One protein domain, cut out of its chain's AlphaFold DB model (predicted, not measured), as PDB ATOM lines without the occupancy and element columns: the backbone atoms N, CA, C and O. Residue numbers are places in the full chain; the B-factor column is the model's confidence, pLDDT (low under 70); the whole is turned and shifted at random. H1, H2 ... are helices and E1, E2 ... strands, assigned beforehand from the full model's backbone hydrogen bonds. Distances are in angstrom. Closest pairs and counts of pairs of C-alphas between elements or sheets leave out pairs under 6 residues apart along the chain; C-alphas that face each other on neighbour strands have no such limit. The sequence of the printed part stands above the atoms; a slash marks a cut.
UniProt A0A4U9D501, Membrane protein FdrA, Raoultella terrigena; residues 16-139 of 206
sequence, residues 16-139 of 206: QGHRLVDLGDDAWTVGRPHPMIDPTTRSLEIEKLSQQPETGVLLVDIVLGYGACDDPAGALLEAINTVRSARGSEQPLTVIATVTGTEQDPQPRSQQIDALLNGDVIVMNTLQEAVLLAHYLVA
ATOM      1  N   GLN A  16     100.616  97.637  92.278       88.19
ATOM      2  CA  GLN A  16     100.289  96.246  91.917       88.19
ATOM      3  C   GLN A  16      99.432  95.492  92.961       88.19
ATOM      4  O   GLN A  16      99.578  94.287  93.130       88.19
ATOM      5  N   GLY A  17      98.522  96.189  93.648       89.56
ATOM      6  CA  GLY A  17      97.670  95.597  94.691       89.56
ATOM      7  C   GLY A  17      98.343  95.459  96.062       89.56
ATOM      8  O   GLY A  17      97.735  94.931  96.986       89.56
ATOM      9  N   HIS A  18      99.576  95.947  96.217       93.25
ATOM     10  CA  HIS A  18     100.256  96.075  97.501       93.25
ATOM     11  C   HIS A  18     100.134  97.501  98.024       93.25
ATOM     12  O   HIS A  18     100.247  98.458  97.255       93.25
ATOM     13  N   ARG A  19      99.949  97.638  99.339       94.19
ATOM     14  CA  ARG A  19      99.806  98.929 100.010       94.19
ATOM     15  C   ARG A  19     100.643  98.970 101.288       94.19
ATOM     16  O   ARG A  19     100.614  98.017 102.063       94.19
ATOM     17  N   LEU A  20     101.369 100.066 101.504       93.06
ATOM     18  CA  LEU A  20     102.048 100.398 102.760       93.06
ATOM     19  C   LEU A  20     101.488 101.722 103.272       93.06
ATOM     20  O   LEU A  20     101.419 102.695 102.519       93.06
ATOM     21  N   VAL A  21     101.090 101.746 104.539       93.62
ATOM     22  CA  VAL A  21     100.460 102.904 105.179       93.62
ATOM     23  C   VAL A  21     101.233 103.247 106.442       93.62
ATOM     24  O   VAL A  21     101.444 102.373 107.282       93.62
ATOM     25  N   ASP A  22     101.617 104.509 106.575       92.94
ATOM     26  CA  ASP A  22     102.062 105.091 107.832       92.94
ATOM     27  C   ASP A  22     100.834 105.600 108.595       92.94
ATOM     28  O   ASP A  22     100.270 106.652 108.293       92.94
ATOM     29  N   LEU A  23     100.384 104.820 109.576       91.88
ATOM     30  CA  LEU A  23      99.252 105.206 110.420       91.88
ATOM     31  C   LEU A  23      99.615 106.328 111.409       91.88
ATOM     32  O   LEU A  23      98.722 106.857 112.072       91.88
ATOM     33  N   GLY A  24     100.899 106.666 111.550       88.38
ATOM     34  CA  GLY A  24     101.364 107.796 112.347       88.38
ATOM     35  C   GLY A  24     101.182 109.151 111.666       88.38
ATOM     36  O   GLY A  24     101.250 110.176 112.345       88.38
ATOM     37  N   ASP A  25     100.913 109.159 110.358       90.69
ATOM     38  CA  ASP A  25     100.681 110.373 109.580       90.69
ATOM     39  C   ASP A  25      99.497 111.193 110.130       90.69
ATOM     40  O   ASP A  25      98.522 110.654 110.672       90.69
ATOM     41  N   ASP A  26      99.569 112.518 109.972       85.88
ATOM     42  CA  ASP A  26      98.548 113.462 110.438       85.88
ATOM     43  C   ASP A  26      97.142 113.077 109.956       85.88
ATOM     44  O   ASP A  26      96.176 113.200 110.714       85.88
ATOM     45  N   ALA A  27      97.011 112.528 108.741       86.88
ATOM     46  CA  ALA A  27      95.732 112.071 108.193       86.88
ATOM     47  C   ALA A  27      94.996 111.059 109.099       86.88
ATOM     48  O   ALA A  27      93.764 110.994 109.089       86.88
ATOM     49  N   TRP A  28      95.736 110.303 109.914       85.31
ATOM     50  CA  TRP A  28      95.215 109.260 110.800       85.31
ATOM     51  C   TRP A  28      95.139 109.680 112.273       85.31
ATOM     52  O   TRP A  28      94.468 109.010 113.068       85.31
ATOM     53  N   THR A  29      95.774 110.795 112.642       88.00
ATOM     54  CA  THR A  29      95.934 111.234 114.039       88.00
ATOM     55  C   THR A  29      95.158 112.511 114.388       88.00
ATOM     56  O   THR A  29      95.121 112.917 115.552       88.00
ATOM     57  N   VAL A  30      94.427 113.120 113.443       88.38
ATOM     58  CA  VAL A  30      93.524 114.248 113.752       88.38
ATOM     59  C   VAL A  30      92.462 113.838 114.782       88.38
ATOM     60  O   VAL A  30      91.541 113.066 114.507       88.38
ATOM     61  N   GLY A  31      92.572 114.403 115.987       90.19
ATOM     62  CA  GLY A  31      91.636 114.164 117.090       90.19
ATOM     63  C   GLY A  31      91.749 112.777 117.733       90.19
ATOM     64  O   GLY A  31      90.843 112.389 118.470       90.19
ATOM     65  N   ARG A  32      92.831 112.034 117.463       91.12
ATOM     66  CA  ARG A  32      93.091 110.688 118.000       91.12
ATOM     67  C   ARG A  32      94.540 110.585 118.493       91.12
ATOM     68  O   ARG A  32      95.404 111.261 117.940       91.12
ATOM     69  N   PRO A  33      94.847 109.765 119.512       92.44
ATOM     70  CA  PRO A  33      96.235 109.504 119.872       92.44
ATOM     71  C   PRO A  33      96.985 108.822 118.720       92.44
ATOM     72  O   PRO A  33      96.390 108.112 117.910       92.44
ATOM     73  N   HIS A  34      98.303 109.016 118.666       93.75
ATOM     74  CA  HIS A  34      99.163 108.321 117.709       93.75
ATOM     75  C   HIS A  34      99.027 106.789 117.880       93.75
ATOM     76  O   HIS A  34      98.975 106.339 119.029       93.75
ATOM     77  N   PRO A  35      99.036 105.967 116.808       91.75
ATOM     78  CA  PRO A  35      98.777 104.522 116.907       91.75
ATOM     79  C   PRO A  35      99.754 103.732 117.780       91.75
ATOM     80  O   PRO A  35      99.442 102.636 118.238       91.75
ATOM     81  N   MET A  36     100.951 104.278 118.009       94.06
ATOM     82  CA  MET A  36     101.892 103.713 118.980       94.06
ATOM     83  C   MET A  36     101.390 103.824 120.424       94.06
ATOM     84  O   MET A  36     101.715 102.962 121.232       94.06
ATOM     85  N   ILE A  37     100.635 104.876 120.751       94.44
ATOM     86  CA  ILE A  37     100.094 105.152 122.090       94.44
ATOM     87  C   ILE A  37      98.766 104.410 122.270       94.44
ATOM     88  O   ILE A  37      98.575 103.703 123.256       94.44
ATOM     89  N   ASP A  38      97.862 104.559 121.301       95.94
ATOM     90  CA  ASP A  38      96.545 103.924 121.288       95.94
ATOM     91  C   ASP A  38      96.420 103.022 120.050       95.94
ATOM     92  O   ASP A  38      96.350 103.530 118.926       95.94
ATOM     93  N   PRO A  39      96.363 101.687 120.214       95.62
ATOM     94  CA  PRO A  39      96.346 100.764 119.087       95.62
ATOM     95  C   PRO A  39      95.012 100.753 118.325       95.62
ATOM     96  O   PRO A  39      94.948 100.116 117.274       95.62
ATOM     97  N   THR A  40      93.964 101.443 118.797       95.44
ATOM     98  CA  THR A  40      92.597 101.367 118.250       95.44
ATOM     99  C   THR A  40      92.549 101.589 116.740       95.44
ATOM    100  O   THR A  40      91.951 100.789 116.021       95.44
ATOM    101  N   THR A  41      93.200 102.641 116.226       94.31
ATOM    102  CA  THR A  41      93.213 102.917 114.778       94.31
ATOM    103  C   THR A  41      93.838 101.755 114.006       94.31
ATOM    104  O   THR A  41      93.268 101.301 113.017       94.31
ATOM    105  N   ARG A  42      94.972 101.223 114.480       96.69
ATOM    106  CA  ARG A  42      95.648 100.085 113.845       96.69
ATOM    107  C   ARG A  42      94.781  98.827 113.880       96.69
ATOM    108  O   ARG A  42      94.657  98.165 112.854       96.69
ATOM    109  N   SER A  43      94.159  98.519 115.018       97.69
ATOM    110  CA  SER A  43      93.270  97.361 115.155       97.69
ATOM    111  C   SER A  43      92.086  97.443 114.192       97.69
ATOM    112  O   SER A  43      91.824  96.480 113.478       97.69
ATOM    113  N   LEU A  44      91.444  98.610 114.074       96.38
ATOM    114  CA  LEU A  44      90.334  98.812 113.138       96.38
ATOM    115  C   LEU A  44      90.756  98.633 111.673       96.38
ATOM    116  O   LEU A  44      90.023  98.020 110.898       96.38
ATOM    117  N   GLU A  45      91.925  99.142 111.268       96.44
ATOM    118  CA  GLU A  45      92.423  98.930 109.901       96.44
ATOM    119  C   GLU A  45      92.747  97.455 109.629       96.44
ATOM    120  O   GLU A  45      92.441  96.952 108.546       96.44
ATOM    121  N   ILE A  46      93.297  96.736 110.613       98.31
ATOM    122  CA  ILE A  46      93.530  95.291 110.511       98.31
ATOM    123  C   ILE A  46      92.200  94.544 110.395       98.31
ATOM    124  O   ILE A  46      92.056  93.681 109.534       98.31
ATOM    125  N   GLU A  47      91.194  94.884 111.195       98.19
ATOM    126  CA  GLU A  47      89.892  94.209 111.179       98.19
ATOM    127  C   GLU A  47      89.156  94.344 109.842       98.19
ATOM    128  O   GLU A  47      88.474  93.401 109.424       98.19
ATOM    129  N   LYS A  48      89.340  95.454 109.110       97.69
ATOM    130  CA  LYS A  48      88.805  95.612 107.741       97.69
ATOM    131  C   LYS A  48      89.298  94.523 106.791       97.69
ATOM    132  O   LYS A  48      88.579  94.172 105.852       97.69
ATOM    133  N   LEU A  49      90.469  93.939 107.057       97.69
ATOM    134  CA  LEU A  49      90.997  92.828 106.271       97.69
ATOM    135  C   LEU A  49      90.066  91.609 106.305       97.69
ATOM    136  O   LEU A  49      90.098  90.804 105.380       97.69
ATOM    137  N   SER A  50      89.168  91.483 107.283       97.44
ATOM    138  CA  SER A  50      88.135  90.433 107.315       97.44
ATOM    139  C   SER A  50      87.311  90.347 106.027       97.44
ATOM    140  O   SER A  50      86.827  89.273 105.691       97.44
ATOM    141  N   GLN A  51      87.167  91.461 105.301       96.19
ATOM    142  CA  GLN A  51      86.395  91.555 104.057       96.19
ATOM    143  C   GLN A  51      87.279  91.713 102.803       96.19
ATOM    144  O   GLN A  51      86.772  92.067 101.745       96.19
ATOM    145  N   GLN A  52      88.590  91.473 102.921       95.69
ATOM    146  CA  GLN A  52      89.589  91.678 101.858       95.69
ATOM    147  C   GLN A  52      90.418  90.404 101.612       95.69
ATOM    148  O   GLN A  52      91.623  90.383 101.895       95.69
ATOM    149  N   PRO A  53      89.801  89.294 101.166       92.38
ATOM    150  CA  PRO A  53      90.475  87.999 101.031       92.38
ATOM    151  C   PRO A  53      91.664  88.002 100.056       92.38
ATOM    152  O   PRO A  53      92.519  87.123 100.135       92.38
ATOM    153  N   GLU A  54      91.756  88.991  99.169       92.19
ATOM    154  CA  GLU A  54      92.904  89.234  98.292       92.19
ATOM    155  C   GLU A  54      94.182  89.635  99.049       92.19
ATOM    156  O   GLU A  54      95.288  89.418  98.552       92.19
ATOM    157  N   THR A  55      94.057  90.168 100.269       95.62
ATOM    158  CA  THR A  55      95.207  90.498 101.120       95.62
ATOM    159  C   THR A  55      95.684  89.249 101.858       95.62
ATOM    160  O   THR A  55      95.128  88.881 102.895       95.62
ATOM    161  N   GLY A  56      96.719  88.589 101.330       95.19
ATOM    162  CA  GLY A  56      97.284  87.358 101.908       95.19
ATOM    163  C   GLY A  56      98.395  87.561 102.949       95.19
ATOM    164  O   GLY A  56      98.668  86.651 103.736       95.19
ATOM    165  N   VAL A  57      99.031  88.738 102.978       97.75
ATOM    166  CA  VAL A  57     100.138  89.064 103.893       97.75
ATOM    167  C   VAL A  57      99.890  90.417 104.553       97.75
ATOM    168  O   VAL A  57      99.622  91.397 103.864       97.75
ATOM    169  N   LEU A  58     100.026  90.467 105.877       98.31
ATOM    170  CA  LEU A  58     100.030  91.682 106.688       98.31
ATOM    171  C   LEU A  58     101.428  91.874 107.294       98.31
ATOM    172  O   LEU A  58     101.916  91.004 108.016       98.31
ATOM    173  N   LEU A  59     102.056  93.013 107.003       98.00
ATOM    174  CA  LEU A  59     103.295  93.467 107.635       98.00
ATOM    175  C   LEU A  59     102.965  94.481 108.732       98.00
ATOM    176  O   LEU A  59     102.201  95.412 108.482       98.00
ATOM    177  N   VAL A  60     103.537  94.311 109.924       97.75
ATOM    178  CA  VAL A  60     103.294  95.201 111.073       97.75
ATOM    179  C   VAL A  60     104.602  95.519 111.785       97.75
ATOM    180  O   VAL A  60     105.396  94.623 112.067       97.75
ATOM    181  N   ASP A  61     104.818  96.781 112.138       96.06
ATOM    182  CA  ASP A  61     105.841  97.139 113.110       96.06
ATOM    183  C   ASP A  61     105.239  97.262 114.519       96.06
ATOM    184  O   ASP A  61     104.091  97.659 114.743       96.06
ATOM    185  N   ILE A  62     106.014  96.837 115.510       97.44
ATOM    186  CA  ILE A  62     105.689  97.023 116.916       97.44
ATOM    187  C   ILE A  62     106.836  97.798 117.531       97.44
ATOM    188  O   ILE A  62     107.962  97.308 117.602       97.44
ATOM    189  N   VAL A  63     106.530  99.011 117.972       96.62
ATOM    190  CA  VAL A  63     107.476  99.888 118.652       96.62
ATOM    191  C   VAL A  63     107.118  99.926 120.132       96.62
ATOM    192  O   VAL A  63     105.976 100.210 120.492       96.62
ATOM    193  N   LEU A  64     108.092  99.596 120.975       98.06
ATOM    194  CA  LEU A  64     107.970  99.573 122.432       98.06
ATOM    195  C   LEU A  64     108.553 100.849 123.048       98.06
ATOM    196  O   LEU A  64     109.153 101.679 122.360       98.06
ATOM    197  N   GLY A  65     108.404 100.972 124.364       97.81
ATOM    198  CA  GLY A  65     109.013 102.033 125.151       97.81
ATOM    199  C   GLY A  65     108.003 102.897 125.885       97.81
ATOM    200  O   GLY A  65     106.795 102.647 125.900       97.81
ATOM    201  N   TYR A  66     108.525 103.926 126.546       96.50
ATOM    202  CA  TYR A  66     107.712 104.852 127.324       96.50
ATOM    203  C   TYR A  66     106.708 105.599 126.444       96.50
ATOM    204  O   TYR A  66     107.072 106.191 125.430       96.50
ATOM    205  N   GLY A  67     105.447 105.606 126.876       94.31
ATOM    206  CA  GLY A  67     104.351 106.260 126.162       94.31
ATOM    207  C   GLY A  67     103.757 105.432 125.023       94.31
ATOM    208  O   GLY A  67     102.737 105.844 124.484       94.31
ATOM    209  N   ALA A  68     104.338 104.281 124.675       96.50
ATOM    210  CA  ALA A  68     103.675 103.315 123.806       96.50
ATOM    211  C   ALA A  68     102.569 102.564 124.567       96.50
ATOM    212  O   ALA A  68     102.531 102.578 125.798       96.50
ATOM    213  N   CYS A  69     101.692 101.891 123.824       96.62
ATOM    214  CA  CYS A  69     100.687 100.976 124.354       96.62
ATOM    215  C   CYS A  69     101.313  99.987 125.358       96.62
ATOM    216  O   CYS A  69     102.429  99.513 125.146       96.62
ATOM    217  N   ASP A  70     100.596  99.669 126.438       97.62
ATOM    218  CA  ASP A  70     101.086  98.767 127.488       97.62
ATOM    219  C   ASP A  70     101.258  97.318 126.992       97.62
ATOM    220  O   ASP A  70     102.165  96.620 127.440       97.62
ATOM    221  N   ASP A  71     100.421  96.871 126.049       98.06
ATOM    222  CA  ASP A  71     100.506  95.534 125.446       98.06
ATOM    223  C   ASP A  71     100.209  95.558 123.931       98.06
ATOM    224  O   ASP A  71      99.114  95.196 123.478       98.06
ATOM    225  N   PRO A  72     101.168  96.012 123.103       98.12
ATOM    226  CA  PRO A  72     100.949  96.148 121.671       98.12
ATOM    227  C   PRO A  72     100.845  94.799 120.943       98.12
ATOM    228  O   PRO A  72     100.152  94.733 119.923       98.12
ATOM    229  N   ALA A  73     101.500  93.738 121.431       98.62
ATOM    230  CA  ALA A  73     101.349  92.389 120.890       98.62
ATOM    231  C   ALA A  73      99.948  91.843 121.166       98.62
ATOM    232  O   ALA A  73      99.311  91.363 120.229       98.62
ATOM    233  N   GLY A  74      99.435  91.969 122.395       98.62
ATOM    234  CA  GLY A  74      98.070  91.552 122.727       98.62
ATOM    235  C   GLY A  74      97.022  92.222 121.837       98.62
ATOM    236  O   GLY A  74      96.205  91.534 121.223       98.62
ATOM    237  N   ALA A  75      97.117  93.545 121.666       98.50
ATOM    238  CA  ALA A  75      96.213  94.298 120.792       98.50
ATOM    239  C   ALA A  75      96.281  93.843 119.319       98.50
ATOM    240  O   ALA A  75      95.252  93.757 118.643       98.50
ATOM    241  N   LEU A  76      97.480  93.527 118.810       98.69
ATOM    242  CA  LEU A  76      97.636  92.973 117.463       98.69
ATOM    243  C   LEU A  76      96.990  91.586 117.352       98.69
ATOM    244  O   LEU A  76      96.272  91.323 116.386       98.69
ATOM    245  N   LEU A  77      97.243  90.707 118.324       98.81
ATOM    246  CA  LEU A  77      96.717  89.342 118.346       98.81
ATOM    247  C   LEU A  77      95.185  89.321 118.369       98.81
ATOM    248  O   LEU A  77      94.574  88.527 117.655       98.81
ATOM    249  N   GLU A  78      94.559  90.214 119.134       98.69
ATOM    250  CA  GLU A  78      93.102  90.370 119.153       98.69
ATOM    251  C   GLU A  78      92.559  90.717 117.758       98.69
ATOM    252  O   GLU A  78      91.710  89.995 117.224       98.69
ATOM    253  N   ALA A  79      93.121  91.743 117.114       98.62
ATOM    254  CA  ALA A  79      92.680  92.187 115.793       98.62
ATOM    255  C   ALA A  79      92.860  91.101 114.714       98.62
ATOM    256  O   ALA A  79      91.941  90.828 113.933       98.62
ATOM    257  N   ILE A  80      94.015  90.421 114.668       98.44
ATOM    258  CA  ILE A  80      94.248  89.368 113.662       98.44
ATOM    259  C   ILE A  80      93.380  88.129 113.911       98.44
ATOM    260  O   ILE A  80      93.013  87.447 112.953       98.44
ATOM    261  N   ASN A  81      93.019  87.831 115.164       98.19
ATOM    262  CA  ASN A  81      92.137  86.710 115.490       98.19
ATOM    263  C   ASN A  81      90.697  86.977 115.046       98.19
ATOM    264  O   ASN A  81      90.041  86.053 114.555       98.19
ATOM    265  N   THR A  82      90.232  88.227 115.117       98.25
ATOM    266  CA  THR A  82      88.967  88.648 114.494       98.25
ATOM    267  C   THR A  82      88.988  88.377 112.988       98.25
ATOM    268  O   THR A  82      88.085  87.718 112.466       98.25
ATOM    269  N   VAL A  83      90.062  88.778 112.298       98.44
ATOM    270  CA  VAL A  83      90.207  88.558 110.846       98.44
ATOM    271  C   VAL A  83      90.258  87.075 110.487       98.44
ATOM    272  O   VAL A  83      89.528  86.624 109.602       98.44
ATOM    273  N   ARG A  84      91.099  86.295 111.173       96.88
ATOM    274  CA  ARG A  84      91.248  84.848 110.940       96.88
ATOM    275  C   ARG A  84      89.924  84.114 111.149       96.88
ATOM    276  O   ARG A  84      89.570  83.259 110.341       96.88
ATOM    277  N   SER A  85      89.176  84.490 112.185       96.44
ATOM    278  CA  SER A  85      87.863  83.908 112.485       96.44
ATOM    279  C   SER A  85      86.822  84.234 111.411       96.44
ATOM    280  O   SER A  85      86.025  83.369 111.056       96.44
ATOM    281  N   ALA A  86      86.839  85.456 110.870       97.25
ATOM    282  CA  ALA A  86      85.922  85.871 109.808       97.25
ATOM    283  C   ALA A  86      86.224  85.206 108.451       97.25
ATOM    284  O   ALA A  86      85.297  84.883 107.711       97.25
ATOM    285  N   ARG A  87      87.507  85.002 108.124       95.75
ATOM    286  CA  ARG A  87      87.954  84.445 106.834       95.75
ATOM    287  C   ARG A  87      87.949  82.911 106.773       95.75
ATOM    288  O   ARG A  87      87.721  82.339 105.708       95.75
ATOM    289  N   GLY A  88      88.200  82.238 107.896       92.25
ATOM    290  CA  GLY A  88      88.354  80.781 107.945       92.25
ATOM    291  C   GLY A  88      89.658  80.270 107.310       92.25
ATOM    292  O   GLY A  88      90.509  81.038 106.864       92.25
ATOM    293  N   SER A  89      89.835  78.943 107.279       90.81
ATOM    294  CA  SER A  89      91.095  78.293 106.870       90.81
ATOM    295  C   SER A  89      91.437  78.429 105.384       90.81
ATOM    296  O   SER A  89      92.610  78.388 105.025       90.81
ATOM    297  N   GLU A  90      90.432  78.593 104.524       92.50
ATOM    298  CA  GLU A  90      90.612  78.646 103.066       92.50
ATOM    299  C   GLU A  90      91.134  80.004 102.572       92.50
ATOM    300  O   GLU A  90      91.553  80.130 101.423       92.50
ATOM    301  N   GLN A  91      91.110  81.029 103.429       92.38
ATOM    302  CA  GLN A  91      91.529  82.397 103.110       92.38
ATOM    303  C   GLN A  91      92.497  82.919 104.185       92.38
ATOM    304  O   GLN A  91      92.187  83.872 104.909       92.38
ATOM    305  N   PRO A  92      93.673  82.282 104.339       93.62
ATOM    306  CA  PRO A  92      94.584  82.593 105.429       93.62
ATOM    307  C   PRO A  92      95.154  84.009 105.301       93.62
ATOM    308  O   PRO A  92      95.444  84.489 104.206       93.62
ATOM    309  N   LEU A  93      95.380  84.652 106.447       97.25
ATOM    310  CA  LEU A  93      96.186  85.866 106.551       97.25
ATOM    311  C   LEU A  93      97.519  85.514 107.219       97.25
ATOM    312  O   LEU A  93      97.546  85.159 108.401       97.25
ATOM    313  N   THR A  94      98.618  85.623 106.469       97.94
ATOM    314  CA  THR A  94      99.965  85.503 107.040       97.94
ATOM    315  C   THR A  94     100.359  86.837 107.657       97.94
ATOM    316  O   THR A  94     100.271  87.866 106.995       97.94
ATOM    317  N   VAL A  95     100.808  86.826 108.910       98.69
ATOM    318  CA  VAL A  95     101.193  88.042 109.635       98.69
ATOM    319  C   VAL A  95     102.688  87.991 109.911       98.69
ATOM    320  O   VAL A  95     103.187  87.002 110.453       98.69
ATOM    321  N   ILE A  96     103.394  89.048 109.522       98.75
ATOM    322  CA  ILE A  96     104.829  89.220 109.741       98.75
ATOM    323  C   ILE A  96     105.024  90.500 110.549       98.75
ATOM    324  O   ILE A  96     104.518  91.555 110.166       98.75
ATOM    325  N   ALA A  97     105.772  90.409 111.644       98.62
ATOM    326  CA  ALA A  97     106.042  91.530 112.526       98.62
ATOM    327  C   ALA A  97     107.539  91.780 112.726       98.62
ATOM    328  O   ALA A  97     108.353  90.853 112.721       98.62
ATOM    329  N   THR A  98     107.895  93.036 112.976       98.50
ATOM    330  CA  THR A  98     109.190  93.418 113.558       98.50
ATOM    331  C   THR A  98     108.961  94.102 114.894       98.50
ATOM    332  O   THR A  98     108.076  94.950 114.998       98.50
ATOM    333  N   VAL A  99     109.773  93.775 115.903       98.44
ATOM    334  CA  VAL A  99     109.673  94.377 117.243       98.44
ATOM    335  C   VAL A  99     110.893  95.251 117.528       98.44
ATOM    336  O   VAL A  99     112.001  94.742 117.763       98.44
ATOM    337  N   THR A 100     110.664  96.562 117.534       97.75
ATOM    338  CA  THR A 100     111.635  97.615 117.842       97.75
ATOM    339  C   THR A 100     111.477  98.045 119.295       97.75
ATOM    340  O   THR A 100     110.411  98.484 119.713       97.75
ATOM    341  N   GLY A 101     112.546  97.923 120.070       97.31
ATOM    342  CA  GLY A 101     112.543  98.184 121.505       97.31
ATOM    343  C   GLY A 101     113.595  97.335 122.200       97.31
ATOM    344  O   GLY A 101     114.457  96.731 121.554       97.31
ATOM    345  N   THR A 102     113.517  97.258 123.518       98.31
ATOM    346  CA  THR A 102     114.509  96.615 124.374       98.31
ATOM    347  C   THR A 102     113.851  95.803 125.483       98.31
ATOM    348  O   THR A 102     112.658  95.906 125.758       98.31
ATOM    349  N   GLU A 103     114.653  94.982 126.156       98.50
ATOM    350  CA  GLU A 103     114.200  94.227 127.328       98.50
ATOM    351  C   GLU A 103     113.906  95.121 128.545       98.50
ATOM    352  O   GLU A 103     113.259  94.682 129.485       98.50
ATOM    353  N   GLN A 104     114.397  96.364 128.546       98.38
ATOM    354  CA  GLN A 104     114.227  97.312 129.652       98.38
ATOM    355  C   GLN A 104     113.049  98.270 129.449       98.38
ATOM    356  O   GLN A 104     112.776  99.093 130.321       98.38
ATOM    357  N   ASP A 105     112.368  98.188 128.305       98.50
ATOM    358  CA  ASP A 105     111.146  98.951 128.081       98.50
ATOM    359  C   ASP A 105     110.004  98.433 128.971       98.50
ATOM    360  O   ASP A 105     110.053  97.286 129.422       98.50
ATOM    361  N   PRO A 106     108.958  99.244 129.224       98.19
ATOM    362  CA  PRO A 106     107.832  98.844 130.072       98.19
ATOM    363  C   PRO A 106     107.116  97.552 129.646       98.19
ATOM    364  O   PRO A 106     106.521  96.890 130.493       98.19
ATOM    365  N   GLN A 107     107.187  97.186 128.361       98.38
ATOM    366  CA  GLN A 107     106.510  96.037 127.751       98.38
ATOM    367  C   GLN A 107     107.429  94.816 127.500       98.38
ATOM    368  O   GLN A 107     107.175  94.123 126.529       98.38
ATOM    369  N   PRO A 108     108.497  94.550 128.279       98.12
ATOM    370  CA  PRO A 108     109.648  93.685 127.945       98.12
ATOM    371  C   PRO A 108     109.690  93.014 126.554       98.12
ATOM    372  O   PRO A 108     108.925  92.087 126.273       98.12
ATOM    373  N   ARG A 109     110.638  93.411 125.688       98.56
ATOM    374  CA  ARG A 109     110.715  92.935 124.286       98.56
ATOM    375  C   ARG A 109     110.573  91.420 124.115       98.56
ATOM    376  O   ARG A 109     109.877  90.998 123.192       98.56
ATOM    377  N   SER A 110     111.229  90.614 124.950       98.56
ATOM    378  CA  SER A 110     111.131  89.150 124.874       98.56
ATOM    379  C   SER A 110     109.691  88.644 125.027       98.56
ATOM    380  O   SER A 110     109.241  87.839 124.217       98.56
ATOM    381  N   GLN A 111     108.934  89.191 125.978       98.56
ATOM    382  CA  GLN A 111     107.549  88.794 126.249       98.56
ATOM    383  C   GLN A 111     106.621  89.125 125.078       98.56
ATOM    384  O   GLN A 111     105.757  88.323 124.728       98.56
ATOM    385  N   GLN A 112     106.828  90.277 124.434       98.75
ATOM    386  CA  GLN A 112     106.059  90.671 123.249       98.75
ATOM    387  C   GLN A 112     106.346  89.733 122.075       98.75
ATOM    388  O   GLN A 112     105.422  89.289 121.401       98.75
ATOM    389  N   ILE A 113     107.615  89.376 121.851       98.81
ATOM    390  CA  ILE A 113     107.997  88.418 120.805       98.81
ATOM    391  C   ILE A 113     107.396  87.038 121.084       98.81
ATOM    392  O   ILE A 113     106.800  86.450 120.183       98.81
ATOM    393  N   ASP A 114     107.502  86.541 122.316       98.81
ATOM    394  CA  ASP A 114     106.958  85.236 122.697       98.81
ATOM    395  C   ASP A 114     105.436  85.185 122.508       98.81
ATOM    396  O   ASP A 114     104.910  84.203 121.981       98.81
ATOM    397  N   ALA A 115     104.718  86.254 122.868       98.75
ATOM    398  CA  ALA A 115     103.279  86.359 122.633       98.75
ATOM    399  C   ALA A 115     102.934  86.268 121.137       98.75
ATOM    400  O   ALA A 115     102.056  85.493 120.753       98.75
ATOM    401  N   LEU A 116     103.652  87.005 120.284       98.81
ATOM    402  CA  LEU A 116     103.452  86.990 118.832       98.81
ATOM    403  C   LEU A 116     103.715  85.605 118.232       98.81
ATOM    404  O   LEU A 116     102.890  85.105 117.466       98.81
ATOM    405  N   LEU A 117     104.824  84.964 118.610       98.75
ATOM    406  CA  LEU A 117     105.171  83.622 118.136       98.75
ATOM    407  C   LEU A 117     104.113  82.589 118.546       98.75
ATOM    408  O   LEU A 117     103.699  81.778 117.720       98.75
ATOM    409  N   ASN A 118     103.625  82.656 119.789       98.50
ATOM    410  CA  ASN A 118     102.547  81.790 120.276       98.50
ATOM    411  C   ASN A 118     101.201  82.050 119.575       98.50
ATOM    412  O   ASN A 118     100.336  81.179 119.574       98.50
ATOM    413  N   GLY A 119     101.019  83.237 118.992       98.25
ATOM    414  CA  GLY A 119      99.849  83.622 118.204       98.25
ATOM    415  C   GLY A 119     100.005  83.414 116.694       98.25
ATOM    416  O   GLY A 119      99.291  84.057 115.919       98.25
ATOM    417  N   ASP A 120     100.937  82.563 116.257       97.94
ATOM    418  CA  ASP A 120     101.223  82.283 114.844       97.94
ATOM    419  C   ASP A 120     101.562  83.548 114.031       97.94
ATOM    420  O   ASP A 120     101.134  83.713 112.881       97.94
ATOM    421  N   VAL A 121     102.298  84.483 114.635       98.75
ATOM    422  CA  VAL A 121     102.886  85.639 113.948       98.75
ATOM    423  C   VAL A 121     104.363  85.368 113.696       98.75
ATOM    424  O   VAL A 121     105.108  84.966 114.590       98.75
ATOM    425  N   ILE A 122     104.813  85.615 112.467       98.75
ATOM    426  CA  ILE A 122     106.218  85.461 112.096       98.75
ATOM    427  C   ILE A 122     106.973  86.715 112.539       98.75
ATOM    428  O   ILE A 122     106.724  87.797 112.015       98.75
ATOM    429  N   VAL A 123     107.919  86.583 113.467       98.69
ATOM    430  CA  VAL A 123     108.730  87.717 113.934       98.69
ATOM    431  C   VAL A 123     110.091  87.720 113.241       98.69
ATOM    432  O   VAL A 123     110.834  86.743 113.319       98.69
ATOM    433  N   MET A 124     110.420  88.828 112.576       98.31
ATOM    434  CA  MET A 124     111.713  89.055 111.924       98.31
ATOM    435  C   MET A 124     112.560  90.044 112.722       98.31
ATOM    436  O   MET A 124     112.035  90.926 113.407       98.31
ATOM    437  N   ASN A 125     113.885  89.912 112.633       94.56
ATOM    438  CA  ASN A 125     114.800  90.773 113.384       94.56
ATOM    439  C   ASN A 125     114.980  92.135 112.717       94.56
ATOM    440  O   ASN A 125     115.307  93.112 113.391       94.56
ATOM    441  N   THR A 126     114.777  92.198 111.400       95.38
ATOM    442  CA  THR A 126     114.945  93.416 110.608       95.38
ATOM    443  C   THR A 126     113.771  93.640 109.661       95.38
ATOM    444  O   THR A 126     113.123  92.698 109.200       95.38
ATOM    445  N   LEU A 127     113.530  94.908 109.316       93.38
ATOM    446  CA  LEU A 127     112.538  95.275 108.304       93.38
ATOM    447  C   LEU A 127     112.872  94.647 106.943       93.38
ATOM    448  O   LEU A 127     111.980  94.210 106.223       93.38
ATOM    449  N   GLN A 128     114.160  94.556 106.605       95.88
ATOM    450  CA  GLN A 128     114.631  93.956 105.359       95.88
ATOM    451  C   GLN A 128     114.226  92.482 105.262       95.88
ATOM    452  O   GLN A 128     113.683  92.070 104.240       95.88
ATOM    453  N   GLU A 129     114.438  91.697 106.320       97.44
ATOM    454  CA  GLU A 129     114.004  90.295 106.376       97.44
ATOM    455  C   GLU A 129     112.480  90.168 106.257       97.44
ATOM    456  O   GLU A 129     111.994  89.336 105.488       97.44
ATOM    457  N   ALA A 130     111.726  91.022 106.959       97.38
ATOM    458  CA  ALA A 130     110.265  91.029 106.907       97.38
ATOM    459  C   ALA A 130     109.734  91.299 105.492       97.38
ATOM    460  O   ALA A 130     108.889  90.554 104.990       97.38
ATOM    461  N   VAL A 131     110.275  92.317 104.819       94.94
ATOM    462  CA  VAL A 131     109.890  92.680 103.448       94.94
ATOM    463  C   VAL A 131     110.293  91.594 102.451       94.94
ATOM    464  O   VAL A 131     109.498  91.247 101.579       94.94
ATOM    465  N   LEU A 132     111.494  91.017 102.577       96.00
ATOM    466  CA  LEU A 132     111.939  89.927 101.701       96.00
ATOM    467  C   LEU A 132     111.055  88.686 101.844       96.00
ATOM    468  O   LEU A 132     110.700  88.076 100.832       96.00
ATOM    469  N   LEU A 133     110.663  88.333 103.072       96.62
ATOM    470  CA  LEU A 133     109.730  87.236 103.294       96.62
ATOM    471  C   LEU A 133     108.354  87.552 102.700       96.62
ATOM    472  O   LEU A 133     107.810  86.720 101.976       96.62
ATOM    473  N   ALA A 134     107.804  88.741 102.958       95.62
ATOM    474  CA  ALA A 134     106.515  89.143 102.400       95.62
ATOM    475  C   ALA A 134     106.521  89.065 100.868       95.62
ATOM    476  O   ALA A 134     105.633  88.450 100.281       95.62
ATOM    477  N   HIS A 135     107.568  89.598 100.232       93.44
ATOM    478  CA  HIS A 135     107.762  89.516  98.787       93.44
ATOM    479  C   HIS A 135     107.810  88.062  98.297       93.44
ATOM    480  O   HIS A 135     107.135  87.716  97.332       93.44
ATOM    481  N   TYR A 136     108.563  87.188  98.971       93.50
ATOM    482  CA  TYR A 136     108.632  85.769  98.615       93.50
ATOM    483  C   TYR A 136     107.273  85.056  98.716       93.50
ATOM    484  O   TYR A 136     106.973  84.193  97.892       93.50
ATOM    485  N   LEU A 137     106.448  85.413  99.703       93.00
ATOM    486  CA  LEU A 137     105.132  84.804  99.915       93.00
ATOM    487  C   LEU A 137     104.089  85.237  98.879       93.00
ATOM    488  O   LEU A 137     103.227  84.429  98.531       93.00
ATOM    489  N   VAL A 138     104.156  86.481  98.394       91.06
ATOM    490  CA  VAL A 138     103.206  87.011  97.396       91.06
ATOM    491  C   VAL A 138     103.673  86.810  95.953       91.06
ATOM    492  O   VAL A 138     102.856  86.848  95.033       91.06
ATOM    493  N   ALA A 139     104.970  86.584  95.734       85.69
ATOM    494  CA  ALA A 139     105.503  86.323  94.408       85.69
ATOM    495  C   ALA A 139     104.908  85.024  93.832       85.69
ATOM    496  O   ALA A 139     104.840  84.005  94.529       85.69
TER     497      ALA A 139
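This is residues 16 to 139 of the 206 residues of the protein "Membrane protein FdrA" of Raoultella terrigena (UniProt A0A4U9D501). A small parallel sheet, E2 E3 E4, stands between helices in three layers, with H3 and H4 covering one face and H5 the other, each lengthwise along the strands. H2 packs side by side with H3, while E1 lies near edge strand E2. The 124 printed residues hold E1 H1 H2 E2 H3 E3 H4 E4 H5, a mixed class. The whole is compact, radius of gyration of the C-alphas 14.2 A, spanning 39 by 32 by 26 A.

E1, residues 18 to 21, pairs with no named strand. H1, residues 26 to 29, is close to but not clearly touching H2, residues 40 to 51; their closest C-alphas, of Trp 28 and Thr 41, are 7.8 A apart. H2 touches H3, residues 72 to 87, at a shallow tilt of 18 degrees, the same way, closest at the C-alphas of Ser 50 and Val 83, 4.5 A. E2, residues 57 to 63, is parallel to E3, residues 94 to 100, with N 58 and O 94 2.8 A apart. E3 is parallel to E4, residues 122 to 124, with N 97 and O 122 2.8 A apart. H3 and H4, residues 109 to 118, are on the same face, at heights of 10.6 A and 9.4 A over the sheet. H5, residues 127 to 138, is on the opposite face at 8.8 A. E2, H3, E3 and E3, H4, E4 are strand-helix-strand units, parallel neighbour strands joined through a helix, with right-handed crossovers. Every O i to N i+4 pair is within hydrogen-bond range in H3, H4 and H5, and 5 of 8 in H2; H1 is too short for one.

E1 begins at C-alpha 18 (100.256, 96.075, 97.501). E2 measures 19.7 A, H3 22.9 A and E3 20.0 A. H5 ends at C-alpha 138 (103.206, 87.011, 97.396).

The farthest C-alphas, of Gln 16 and Gln 104, are 40.2 A apart. The printed part has no cut, no link is long, and no printed residue is under 70 in pLDDT.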